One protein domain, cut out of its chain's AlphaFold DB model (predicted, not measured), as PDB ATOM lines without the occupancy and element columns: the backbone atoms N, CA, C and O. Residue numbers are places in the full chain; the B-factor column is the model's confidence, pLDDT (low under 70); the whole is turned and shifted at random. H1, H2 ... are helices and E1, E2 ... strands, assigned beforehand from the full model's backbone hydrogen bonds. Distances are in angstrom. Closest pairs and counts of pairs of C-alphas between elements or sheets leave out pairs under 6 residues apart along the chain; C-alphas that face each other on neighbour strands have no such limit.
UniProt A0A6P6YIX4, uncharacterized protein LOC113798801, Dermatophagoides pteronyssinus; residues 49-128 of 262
ATOM      1  N   GLU A  49      21.668  23.374  60.595       79.56
ATOM      2  CA  GLU A  49      20.258  23.024  60.561       79.56
ATOM      3  C   GLU A  49      19.390  24.252  60.835       79.56
ATOM      4  O   GLU A  49      19.712  25.098  61.671       79.56
ATOM      5  N   ILE A  50      18.258  24.327  60.138       81.75
ATOM      6  CA  ILE A  50      17.259  25.371  60.337       81.75
ATOM      7  C   ILE A  50      16.271  24.909  61.415       81.75
ATOM      8  O   ILE A  50      15.529  23.946  61.217       81.75
ATOM      9  N   CYS A  51      16.219  25.628  62.533       83.25
ATOM     10  CA  CYS A  51      15.233  25.449  63.594       83.25
ATOM     11  C   CYS A  51      13.986  26.309  63.375       83.25
ATOM     12  O   CYS A  51      14.059  27.423  62.853       83.25
ATOM     13  N   ARG A  52      12.835  25.821  63.856       82.56
ATOM     14  CA  ARG A  52      11.555  26.548  63.847       82.56
ATOM     15  C   ARG A  52      10.957  26.587  65.245       82.56
ATOM     16  O   ARG A  52      10.697  25.536  65.812       82.56
ATOM     17  N   GLN A  53      10.705  27.779  65.767       81.62
ATOM     18  CA  GLN A  53      10.139  28.025  67.089       81.62
ATOM     19  C   GLN A  53       8.760  28.679  66.964       81.62
ATOM     20  O   GLN A  53       8.586  29.621  66.196       81.62
ATOM     21  N   ILE A  54       7.781  28.206  67.734       76.69
ATOM     22  CA  ILE A  54       6.455  28.831  67.829       76.69
ATOM     23  C   ILE A  54       6.451  29.724  69.070       76.69
ATOM     24  O   ILE A  54       6.750  29.254  70.167       76.69
ATOM     25  N   LEU A  55       6.135  31.011  68.918       75.75
ATOM     26  CA  LEU A  55       6.087  31.918  70.065       75.75
ATOM     27  C   LEU A  55       4.852  31.620  70.940       75.75
ATOM     28  O   LEU A  55       3.740  31.605  70.417       75.75
ATOM     29  N   PRO A  56       4.990  31.482  72.273       63.50
ATOM     30  CA  PRO A  56       3.884  31.101  73.163       63.50
ATOM     31  C   PRO A  56       2.681  32.058  73.142       63.50
ATOM     32  O   PRO A  56       1.574  31.658  73.482       63.50
ATOM     33  N   ASN A  57       2.874  33.305  72.701       70.50
ATOM     34  CA  ASN A  57       1.846  34.351  72.712       70.50
ATOM     35  C   ASN A  57       1.502  34.886  71.310       70.50
ATOM     36  O   ASN A  57       0.842  35.916  71.182       70.50
ATOM     37  N   SER A  58       1.963  34.225  70.247       63.00
ATOM     38  CA  SER A  58       1.628  34.600  68.873       63.00
ATOM     39  C   SER A  58       1.675  33.374  67.971       63.00
ATOM     40  O   SER A  58       2.631  32.616  68.046       63.00
ATOM     41  N   SER A  59       0.750  33.231  67.021       71.88
ATOM     42  CA  SER A  59       0.816  32.212  65.950       71.88
ATOM     43  C   SER A  59       1.978  32.427  64.958       71.88
ATOM     44  O   SER A  59       1.970  31.925  63.834       71.88
ATOM     45  N   LYS A  60       2.990  33.202  65.358       77.12
ATOM     46  CA  LYS A  60       4.171  33.538  64.586       77.12
ATOM     47  C   LYS A  60       5.232  32.462  64.795       77.12
ATOM     48  O   LYS A  60       5.603  32.150  65.927       77.12
ATOM     49  N   ILE A  61       5.719  31.929  63.680       78.94
ATOM     50  CA  ILE A  61       6.834  30.986  63.646       78.94
ATOM     51  C   ILE A  61       8.114  31.792  63.432       78.94
ATOM     52  O   ILE A  61       8.241  32.523  62.447       78.94
ATOM     53  N   GLU A  62       9.051  31.675  64.362       79.69
ATOM     54  CA  GLU A  62      10.409  32.184  64.230       79.69
ATOM     55  C   GLU A  62      11.301  31.084  63.654       79.69
ATOM     56  O   GLU A  62      11.248  29.930  64.077       79.69
ATOM     57  N   VAL A  63      12.104  31.433  62.652       82.94
ATOM     58  CA  VAL A  63      13.022  30.510  61.986       82.94
ATOM     59  C   VAL A  63      14.436  31.016  62.222       82.94
ATOM     60  O   VAL A  63      14.716  32.182  61.945       82.94
ATOM     61  N   PHE A  64      15.316  30.162  62.737       84.56
ATOM     62  CA  PHE A  64      16.715  30.510  62.977       84.56
ATOM     63  C   PHE A  64      17.649  29.376  62.558       84.56
ATOM     64  O   PHE A  64      17.291  28.204  62.622       84.56
ATOM     65  N   GLU A  65      18.855  29.737  62.133       84.06
ATOM     66  CA  GLU A  65      19.896  28.791  61.729       84.06
ATOM     67  C   GLU A  65      20.824  28.467  62.902       84.06
ATOM     68  O   GLU A  65      21.153  29.337  63.716       84.06
ATOM     69  N   CYS A  66      21.247  27.206  62.983       84.25
ATOM     70  CA  CYS A  66      22.280  26.750  63.903       84.25
ATOM     71  C   CYS A  66      23.638  26.651  63.185       84.25
ATOM     72  O   CYS A  66      23.700  26.109  62.083       84.25
ATOM     73  N   PRO A  67      24.754  27.081  63.800       78.88
ATOM     74  CA  PRO A  67      24.850  27.734  65.106       78.88
ATOM     75  C   PRO A  67      24.360  29.186  65.050       78.88
ATOM     76  O   PRO A  67      24.564  29.879  64.052       78.88
ATOM     77  N   ARG A  68      23.776  29.690  66.143       79.38
ATOM     78  CA  ARG A  68      23.472  31.124  66.242       79.38
ATOM     79  C   ARG A  68      24.765  31.949  66.218       79.38
ATOM     80  O   ARG A  68      25.828  31.462  66.594       79.38
ATOM     81  N   LEU A  69      24.662  33.234  65.859       74.75
ATOM     82  CA  LEU A  69      25.790  34.185  65.753       74.75
ATOM     83  C   LEU A  69      26.720  34.232  66.986       74.75
ATOM     84  O   LEU A  69      27.877  34.620  66.857       74.75
ATOM     85  N   PHE A  70      26.234  33.824  68.164       75.31
ATOM     86  CA  PHE A  70      26.984  33.798  69.425       75.31
ATOM     87  C   PHE A  70      27.141  32.395  70.031       75.31
ATOM     88  O   PHE A  70      27.543  32.257  71.184       75.31
ATOM     89  N   GLU A  71      26.820  31.345  69.280       72.38
ATOM     90  CA  GLU A  71      26.978  29.965  69.727       72.38
ATOM     91  C   GLU A  71      28.227  29.311  69.141       72.38
ATOM     92  O   GLU A  71      28.752  29.681  68.091       72.38
ATOM     93  N   SER A  72      28.723  28.299  69.852       73.75
ATOM     94  CA  SER A  72      29.851  27.497  69.390       73.75
ATOM     95  C   SER A  72      29.522  26.813  68.063       73.75
ATOM     96  O   SER A  72      28.448  26.232  67.917       73.75
ATOM     97  N   ARG A  73      30.487  26.773  67.131       72.94
ATOM     98  CA  ARG A  73      30.340  26.091  65.829       72.94
ATOM     99  C   ARG A  73      30.024  24.599  65.922       72.94
ATOM    100  O   ARG A  73      29.612  23.999  64.941       72.94
ATOM    101  N   ILE A  74      30.219  24.008  67.095       76.56
ATOM    102  CA  ILE A  74      29.932  22.600  67.367       76.56
ATOM    103  C   ILE A  74      28.411  22.372  67.503       76.56
ATOM    104  O   ILE A  74      27.945  21.247  67.353       76.56
ATOM    105  N   LYS A  75      27.629  23.434  67.756       82.00
ATOM    106  CA  LYS A  75      26.167  23.419  67.895       82.00
ATOM    107  C   LYS A  75      25.461  23.707  66.565       82.00
ATOM    108  O   LYS A  75      24.762  24.703  66.429       82.00
ATOM    109  N   SER A  76      25.681  22.866  65.563       83.94
ATOM    110  CA  SER A  76      25.123  23.051  64.213       83.94
ATOM    111  C   SER A  76      23.739  22.424  64.009       83.94
ATOM    112  O   SER A  76      23.223  22.463  62.897       83.94
ATOM    113  N   TRP A  77      23.150  21.819  65.043       84.31
ATOM    114  CA  TRP A  77      21.950  20.991  64.923       84.31
ATOM    115  C   TRP A  77      20.808  21.506  65.794       84.31
ATOM    116  O   TRP A  77      21.049  22.057  66.864       84.31
ATOM    117  N   CYS A  78      19.573  21.292  65.351       86.50
ATOM    118  CA  CYS A  78      18.361  21.632  66.074       86.50
ATOM    119  C   CYS A  78      17.953  20.491  67.009       86.50
ATOM    120  O   CYS A  78      17.611  19.403  66.544       86.50
ATOM    121  N   CYS A  79      17.955  20.742  68.313       86.44
ATOM    122  CA  CYS A  79      17.385  19.845  69.315       86.44
ATOM    123  C   CYS A  79      16.032  20.369  69.797       86.44
ATOM    124  O   CYS A  79      15.747  21.570  69.730       86.44
ATOM    125  N   GLN A  80      15.206  19.463  70.317       82.75
ATOM    126  CA  GLN A  80      13.906  19.759  70.911       82.75
ATOM    127  C   GLN A  80      12.943  20.443  69.940       82.75
ATOM    128  O   GLN A  80      12.127  21.275  70.340       82.75
ATOM    129  N   SER A  81      13.003  20.062  68.659       73.88
ATOM    130  CA  SER A  81      12.142  20.584  67.586       73.88
ATOM    131  C   SER A  81      10.643  20.395  67.848       73.88
ATOM    132  O   SER A  81       9.834  21.150  67.319       73.88
ATOM    133  N   ASN A  82      10.276  19.429  68.696       68.75
ATOM    134  CA  ASN A  82       8.895  19.157  69.102       68.75
ATOM    135  C   ASN A  82       8.443  19.957  70.337       68.75
ATOM    136  O   ASN A  82       7.314  19.789  70.795       68.75
ATOM    137  N   THR A  83       9.310  20.793  70.909       73.25
ATOM    138  CA  THR A  83       9.001  21.596  72.098       73.25
ATOM    139  C   THR A  83       8.764  23.059  71.731       73.25
ATOM    140  O   THR A  83       9.123  23.516  70.647       73.25
ATOM    141  N   LEU A  84       8.191  23.832  72.659       69.88
ATOM    142  CA  LEU A  84       7.988  25.277  72.485       69.88
ATOM    143  C   LEU A  84       9.299  26.070  72.300       69.88
ATOM    144  O   LEU A  84       9.267  27.207  71.832       69.88
ATOM    145  N   HIS A  85      10.445  25.497  72.676       77.88
ATOM    146  CA  HIS A  85      11.740  26.173  72.689       77.88
ATOM    147  C   HIS A  85      12.840  25.271  72.105       77.88
ATOM    148  O   HIS A  85      13.651  24.731  72.856       77.88
ATOM    149  N   PRO A  86      12.907  25.114  70.769       82.94
ATOM    150  CA  PRO A  86      14.019  24.418  70.134       82.94
ATOM    151  C   PRO A  86      15.332  25.160  70.396       82.94
ATOM    152  O   PRO A  86      15.375  26.394  70.446       82.94
ATOM    153  N   THR A  87      16.423  24.414  70.535       86.44
ATOM    154  CA  THR A  87      17.752  24.961  70.844       86.44
ATOM    155  C   THR A  87      18.817  24.363  69.936       86.44
ATOM    156  O   THR A  87      18.668  23.244  69.447       86.44
ATOM    157  N   CYS A  88      19.908  25.099  69.697       87.75
ATOM    158  CA  CYS A  88      21.038  24.553  68.956       87.75
ATOM    159  C   CYS A  88      21.899  23.675  69.870       87.75
ATOM    160  O   CYS A  88      22.342  24.092  70.948       87.75
ATOM    161  N   CYS A  89      22.184  22.466  69.411       86.06
ATOM    162  CA  CYS A  89      22.883  21.442  70.165       86.06
ATOM    163  C   CYS A  89      24.001  20.794  69.332       86.06
ATOM    164  O   CYS A  89      24.005  20.864  68.096       86.06
ATOM    165  N   PRO A  90      24.995  20.186  69.996       85.81
ATOM    166  CA  PRO A  90      25.988  19.367  69.323       85.81
ATOM    167  C   PRO A  90      25.398  18.045  68.812       85.81
ATOM    168  O   PRO A  90      24.371  17.558  69.283       85.81
ATOM    169  N   TRP A  91      26.080  17.438  67.837       80.44
ATOM    170  CA  TRP A  91      25.631  16.209  67.168       80.44
ATOM    171  C   TRP A  91      25.327  15.048  68.121       80.44
ATOM    172  O   TRP A  91      24.392  14.290  67.892       80.44
ATOM    173  N   ASN A  92      26.104  14.907  69.195       80.31
ATOM    174  CA  ASN A  92      25.914  13.854  70.193       80.31
ATOM    175  C   ASN A  92      24.554  13.957  70.907       80.31
ATOM    176  O   ASN A  92      23.936  12.934  71.186       80.31
ATOM    177  N   GLU A  93      24.082  15.172  71.186       82.38
ATOM    178  CA  GLU A  93      22.785  15.414  71.814       82.38
ATOM    179  C   GLU A  93      21.654  15.189  70.817       82.38
ATOM    180  O   GLU A  93      20.698  14.490  71.150       82.38
ATOM    181  N   ARG A  94      21.818  15.656  69.570       79.06
ATOM    182  CA  ARG A  94      20.872  15.372  68.480       79.06
ATOM    183  C   ARG A  94      20.706  13.869  68.254       79.06
ATOM    184  O   ARG A  94      19.595  13.394  68.072       79.06
ATOM    185  N   MET A  95      21.805  13.117  68.303       71.94
ATOM    186  CA  MET A  95      21.813  11.656  68.182       71.94
ATOM    187  C   MET A  95      21.186  10.933  69.371       71.94
ATOM    188  O   MET A  95      20.766   9.791  69.234       71.94
ATOM    189  N   ARG A  96      21.139  11.572  70.540       75.38
ATOM    190  CA  ARG A  96      20.480  11.025  71.726       75.38
ATOM    191  C   ARG A  96      18.973  11.286  71.705       75.38
ATOM    192  O   ARG A  96      18.218  10.466  72.208       75.38
ATOM    193  N   GLU A  97      18.556  12.432  71.165       68.94
ATOM    194  CA  GLU A  97      17.146  12.827  71.041       68.94
ATOM    195  C   GLU A  97      16.458  12.220  69.818       68.94
ATOM    196  O   GLU A  97      15.275  11.888  69.870       68.94
ATOM    197  N   ALA A  98      17.213  11.992  68.742       65.44
ATOM    198  CA  ALA A  98      16.874  10.981  67.761       65.44
ATOM    199  C   ALA A  98      16.977   9.611  68.448       65.44
ATOM    200  O   ALA A  98      17.948   8.880  68.261       65.44
ATOM    201  N   GLU A  99      15.991   9.272  69.285       54.53
ATOM    202  CA  GLU A  99      15.752   7.895  69.708       54.53
ATOM    203  C   GLU A  99      15.937   6.964  68.495       54.53
ATOM    204  O   GLU A  99      15.611   7.349  67.366       54.53
ATOM    205  N   PRO A 100      16.408   5.718  68.685       52.00
ATOM    206  CA  PRO A 100      16.725   4.792  67.598       52.00
ATOM    207  C   PRO A 100      15.468   4.264  66.881       52.00
ATOM    208  O   PRO A 100      15.468   3.177  66.306       52.00
ATOM    209  N   GLN A 101      14.369   5.012  66.891       47.22
ATOM    210  CA  GLN A 101      13.202   4.744  66.085       47.22
ATOM    211  C   GLN A 101      13.437   5.310  64.684       47.22
ATOM    212  O   GLN A 101      13.190   6.475  64.396       47.22
ATOM    213  N   ARG A 102      13.840   4.401  63.790       50.88
ATOM    214  CA  ARG A 102      13.862   4.545  62.323       50.88
ATOM    215  C   ARG A 102      15.154   5.053  61.691       50.88
ATOM    216  O   ARG A 102      15.107   5.726  60.664       50.88
ATOM    217  N   LEU A 103      16.302   4.517  62.111       53.44
ATOM    218  CA  LEU A 103      17.182   4.014  61.049       53.44
ATOM    219  C   LEU A 103      16.440   2.848  60.402       53.44
ATOM    220  O   LEU A 103      16.506   1.708  60.860       53.44
ATOM    221  N   THR A 104      15.639   3.149  59.382       59.84
ATOM    222  CA  THR A 104      15.038   2.106  58.567       59.84
ATOM    223  C   THR A 104      16.179   1.226  58.072       59.84
ATOM    224  O   THR A 104      17.227   1.728  57.659       59.84
ATOM    225  N   LEU A 105      15.999  -0.094  58.137       67.38
ATOM    226  CA  LEU A 105      16.961  -1.067  57.610       67.38
ATOM    227  C   LEU A 105      17.448  -0.663  56.209       67.38
ATOM    228  O   LEU A 105      18.625  -0.804  55.899       67.38
ATOM    229  N   SER A 106      16.567  -0.052  55.411       69.62
ATOM    230  CA  SER A 106      16.889   0.538  54.113       69.62
ATOM    231  C   SER A 106      17.997   1.594  54.158       69.62
ATOM    232  O   SER A 106      18.899   1.536  53.331       69.62
ATOM    233  N   THR A 107      17.994   2.525  55.112       70.56
ATOM    234  CA  THR A 107      19.019   3.573  55.214       70.56
ATOM    235  C   THR A 107      20.366   2.991  55.630       70.56
ATOM    236  O   THR A 107      21.397   3.389  55.093       70.56
ATOM    237  N   ILE A 108      20.369   2.001  56.528       78.88
ATOM    238  CA  ILE A 108      21.596   1.288  56.914       78.88
ATOM    239  C   ILE A 108      22.163   0.528  55.712       78.88
ATOM    240  O   ILE A 108      23.351   0.643  55.420       78.88
ATOM    241  N   ILE A 109      21.316  -0.204  54.984       79.31
ATOM    242  CA  ILE A 109      21.719  -0.976  53.804       79.31
ATOM    243  C   ILE A 109      22.265  -0.053  52.714       79.31
ATOM    244  O   ILE A 109      23.337  -0.321  52.182       79.31
ATOM    245  N   VAL A 110      21.584   1.054  52.406       77.62
ATOM    246  CA  VAL A 110      22.049   2.021  51.398       77.62
ATOM    247  C   VAL A 110      23.395   2.623  51.798       77.62
ATOM    248  O   VAL A 110      24.287   2.720  50.959       77.62
ATOM    249  N   ASN A 111      23.583   2.963  53.075       76.44
ATOM    250  CA  ASN A 111      24.850   3.509  53.555       76.44
ATOM    251  C   ASN A 111      25.986   2.470  53.481       76.44
ATOM    252  O   ASN A 111      27.074   2.767  52.995       76.44
ATOM    253  N   LEU A 112      25.726   1.216  53.865       79.00
ATOM    254  CA  LEU A 112      26.700   0.125  53.736       79.00
ATOM    255  C   LEU A 112      27.065  -0.157  52.276       79.00
ATOM    256  O   LEU A 112      28.243  -0.307  51.959       79.00
ATOM    257  N   LEU A 113      26.078  -0.192  51.378       81.12
ATOM    258  CA  LEU A 113      26.310  -0.365  49.943       81.12
ATOM    259  C   LEU A 113      27.145   0.782  49.373       81.12
ATOM    260  O   LEU A 113      28.053   0.537  48.580       81.12
ATOM    261  N   TRP A 114      26.890   2.016  49.814       81.69
ATOM    262  CA  TRP A 114      27.678   3.177  49.415       81.69
ATOM    263  C   TRP A 114      29.133   3.062  49.876       81.69
ATOM    264  O   TRP A 114      30.050   3.252  49.077       81.69
ATOM    265  N   ILE A 115      29.363   2.664  51.131       80.88
ATOM    266  CA  ILE A 115      30.712   2.429  51.665       80.88
ATOM    267  C   ILE A 115      31.431   1.352  50.844       80.88
ATOM    268  O   ILE A 115      32.545   1.579  50.374       80.88
ATOM    269  N   ILE A 116      30.787   0.209  50.596       82.19
ATOM    270  CA  ILE A 116      31.368  -0.878  49.792       82.19
ATOM    271  C   ILE A 116      31.715  -0.383  48.383       82.19
ATOM    272  O   ILE A 116      32.819  -0.634  47.897       82.19
ATOM    273  N   PHE A 117      30.817   0.371  47.749       79.31
ATOM    274  CA  PHE A 117      31.041   0.938  46.423       79.31
ATOM    275  C   PHE A 117      32.245   1.890  46.400       79.31
ATOM    276  O   PHE A 117      33.117   1.763  45.537       79.31
ATOM    277  N   THR A 118      32.364   2.781  47.390       78.88
ATOM    278  CA  THR A 118      33.531   3.669  47.509       78.88
ATOM    279  C   THR A 118      34.835   2.894  47.721       78.88
ATOM    280  O   THR A 118      35.835   3.200  47.071       78.88
ATOM    281  N   CYS A 119      34.828   1.835  48.536       77.88
ATOM    282  CA  CYS A 119      35.991   0.969  48.735       77.88
ATOM    283  C   CYS A 119      36.419   0.266  47.439       77.88
ATOM    284  O   CYS A 119      37.609   0.241  47.125       77.88
ATOM    285  N   ILE A 120      35.472  -0.267  46.659       81.56
ATOM    286  CA  ILE A 120      35.762  -0.923  45.374       81.56
ATOM    287  C   ILE A 120      36.392   0.069  44.392       81.56
ATOM    288  O   ILE A 120      37.386  -0.264  43.746       81.56
ATOM    289  N   ILE A 121      35.871   1.298  44.313       82.00
ATOM    290  CA  ILE A 121      36.446   2.347  43.458       82.00
ATOM    291  C   ILE A 121      37.886   2.658  43.873       82.00
ATOM    292  O   ILE A 121      38.769   2.722  43.018       82.00
ATOM    293  N   ILE A 122      38.151   2.808  45.173       81.44
ATOM    294  CA  ILE A 122      39.503   3.075  45.681       81.44
ATOM    295  C   ILE A 122      40.449   1.923  45.320       81.44
ATOM    296  O   ILE A 122      41.540   2.165  44.801       81.44
ATOM    297  N   LEU A 123      40.031   0.671  45.534       83.62
ATOM    298  CA  LEU A 123      40.827  -0.507  45.176       83.62
ATOM    299  C   LEU A 123      41.108  -0.574  43.672       83.62
ATOM    300  O   LEU A 123      42.234  -0.881  43.277       83.62
ATOM    301  N   PHE A 124      40.126  -0.240  42.836       83.25
ATOM    302  CA  PHE A 124      40.294  -0.192  41.387       83.25
ATOM    303  C   PHE A 124      41.310   0.877  40.966       83.25
ATOM    304  O   PHE A 124      42.204   0.598  40.167       83.25
ATOM    305  N   ILE A 125      41.245   2.077  41.554       83.06
ATOM    306  CA  ILE A 125      42.222   3.145  41.299       83.06
ATOM    307  C   ILE A 125      43.627   2.685  41.700       83.06
ATOM    308  O   ILE A 125      44.557   2.803  40.903       83.06
ATOM    309  N   LEU A 126      43.789   2.105  42.894       82.69
ATOM    310  CA  LEU A 126      45.080   1.590  43.361       82.69
ATOM    311  C   LEU A 126      45.619   0.492  42.440       82.69
ATOM    312  O   LEU A 126      46.803   0.498  42.104       82.69
ATOM    313  N   TYR A 127      44.760  -0.415  41.981       84.50
ATOM    314  CA  TYR A 127      45.120  -1.456  41.024       84.50
ATOM    315  C   TYR A 127      45.618  -0.866  39.697       84.50
ATOM    316  O   TYR A 127      46.700  -1.230  39.225       84.50
ATOM    317  N   CYS A 128      44.898   0.107  39.132       80.69
ATOM    318  CA  CYS A 128      45.321   0.821  37.927       80.69
ATOM    319  C   CYS A 128      46.654   1.558  38.134       80.69
ATOM    320  O   CYS A 128      47.538   1.479  37.278       80.69
TER     321      CYS A 128
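AT A GLANCE: This is residues 49 to 128 of the 262 residues of the protein "uncharacterized protein LOC113798801" of Dermatophagoides pteronyssinus (UniProt A0A6P6YIX4). Look for a small head of two strand hairpins, E1 with E2 and E3 with E4, with the short helix H1 packed on E3; from this head residues 99 to 128 stick out as a long arm that ends in the straight helix H2. The printed part has 80 residues, with four named strands and then two named helices, in the order E1, E2, E3, E4, H1, H2. Each hairpin is a two-stranded antiparallel sheet, and the class is mixed, helices and strands. The whole is extended, with a radius of gyration of the C-alphas of 18.8 A and spans of 64 by 29 by 20 A; the arm makes the length.

IN THESE COORDINATES: Find C-alpha 50 at (17.259, 25.371, 60.337); from there E1, residues 50 to 54, runs 13.6 A. E2, residues 61 to 65, measures 13.4 A. E3 is residues 77 to 79, 6.4 A, and E4 is residues 87 to 89, 6.3 A. H1, residues 91 to 97, measures 9.9 A. H2, residues 105 to 128, runs 34.6 A to C-alpha 128 at (45.321, 0.821, 37.927).

HOW THE PARTS SIT: In the hairpin E1 and E2, at 154 degrees, see N 51 and O 64 within hydrogen-bond range at 2.8 A. The closest C-alphas of E1 and E3, Cys 51 and Cys 78, are 5.5 A apart. In the hairpin E3 and E4, at 124 degrees, N 79 and O 87 are within range at 2.8 A. The closest C-alphas of E3 and H1 are Cys 79 and Arg 94, 5.7 A. H2 is apart from E1, E2, E3, E4 and H1. In H1 and H2 every O i to N i+4 pair is within hydrogen-bond range.

THE WHOLE: The C-alphas of Asn 57 and Cys 128, the two farthest apart, are 65.0 A apart. The printed part has no cut, and the link E2 to E3, 11 residues, is long. Confidence is under 70 at residues 56, 58, 82, 84 and 97 to 106.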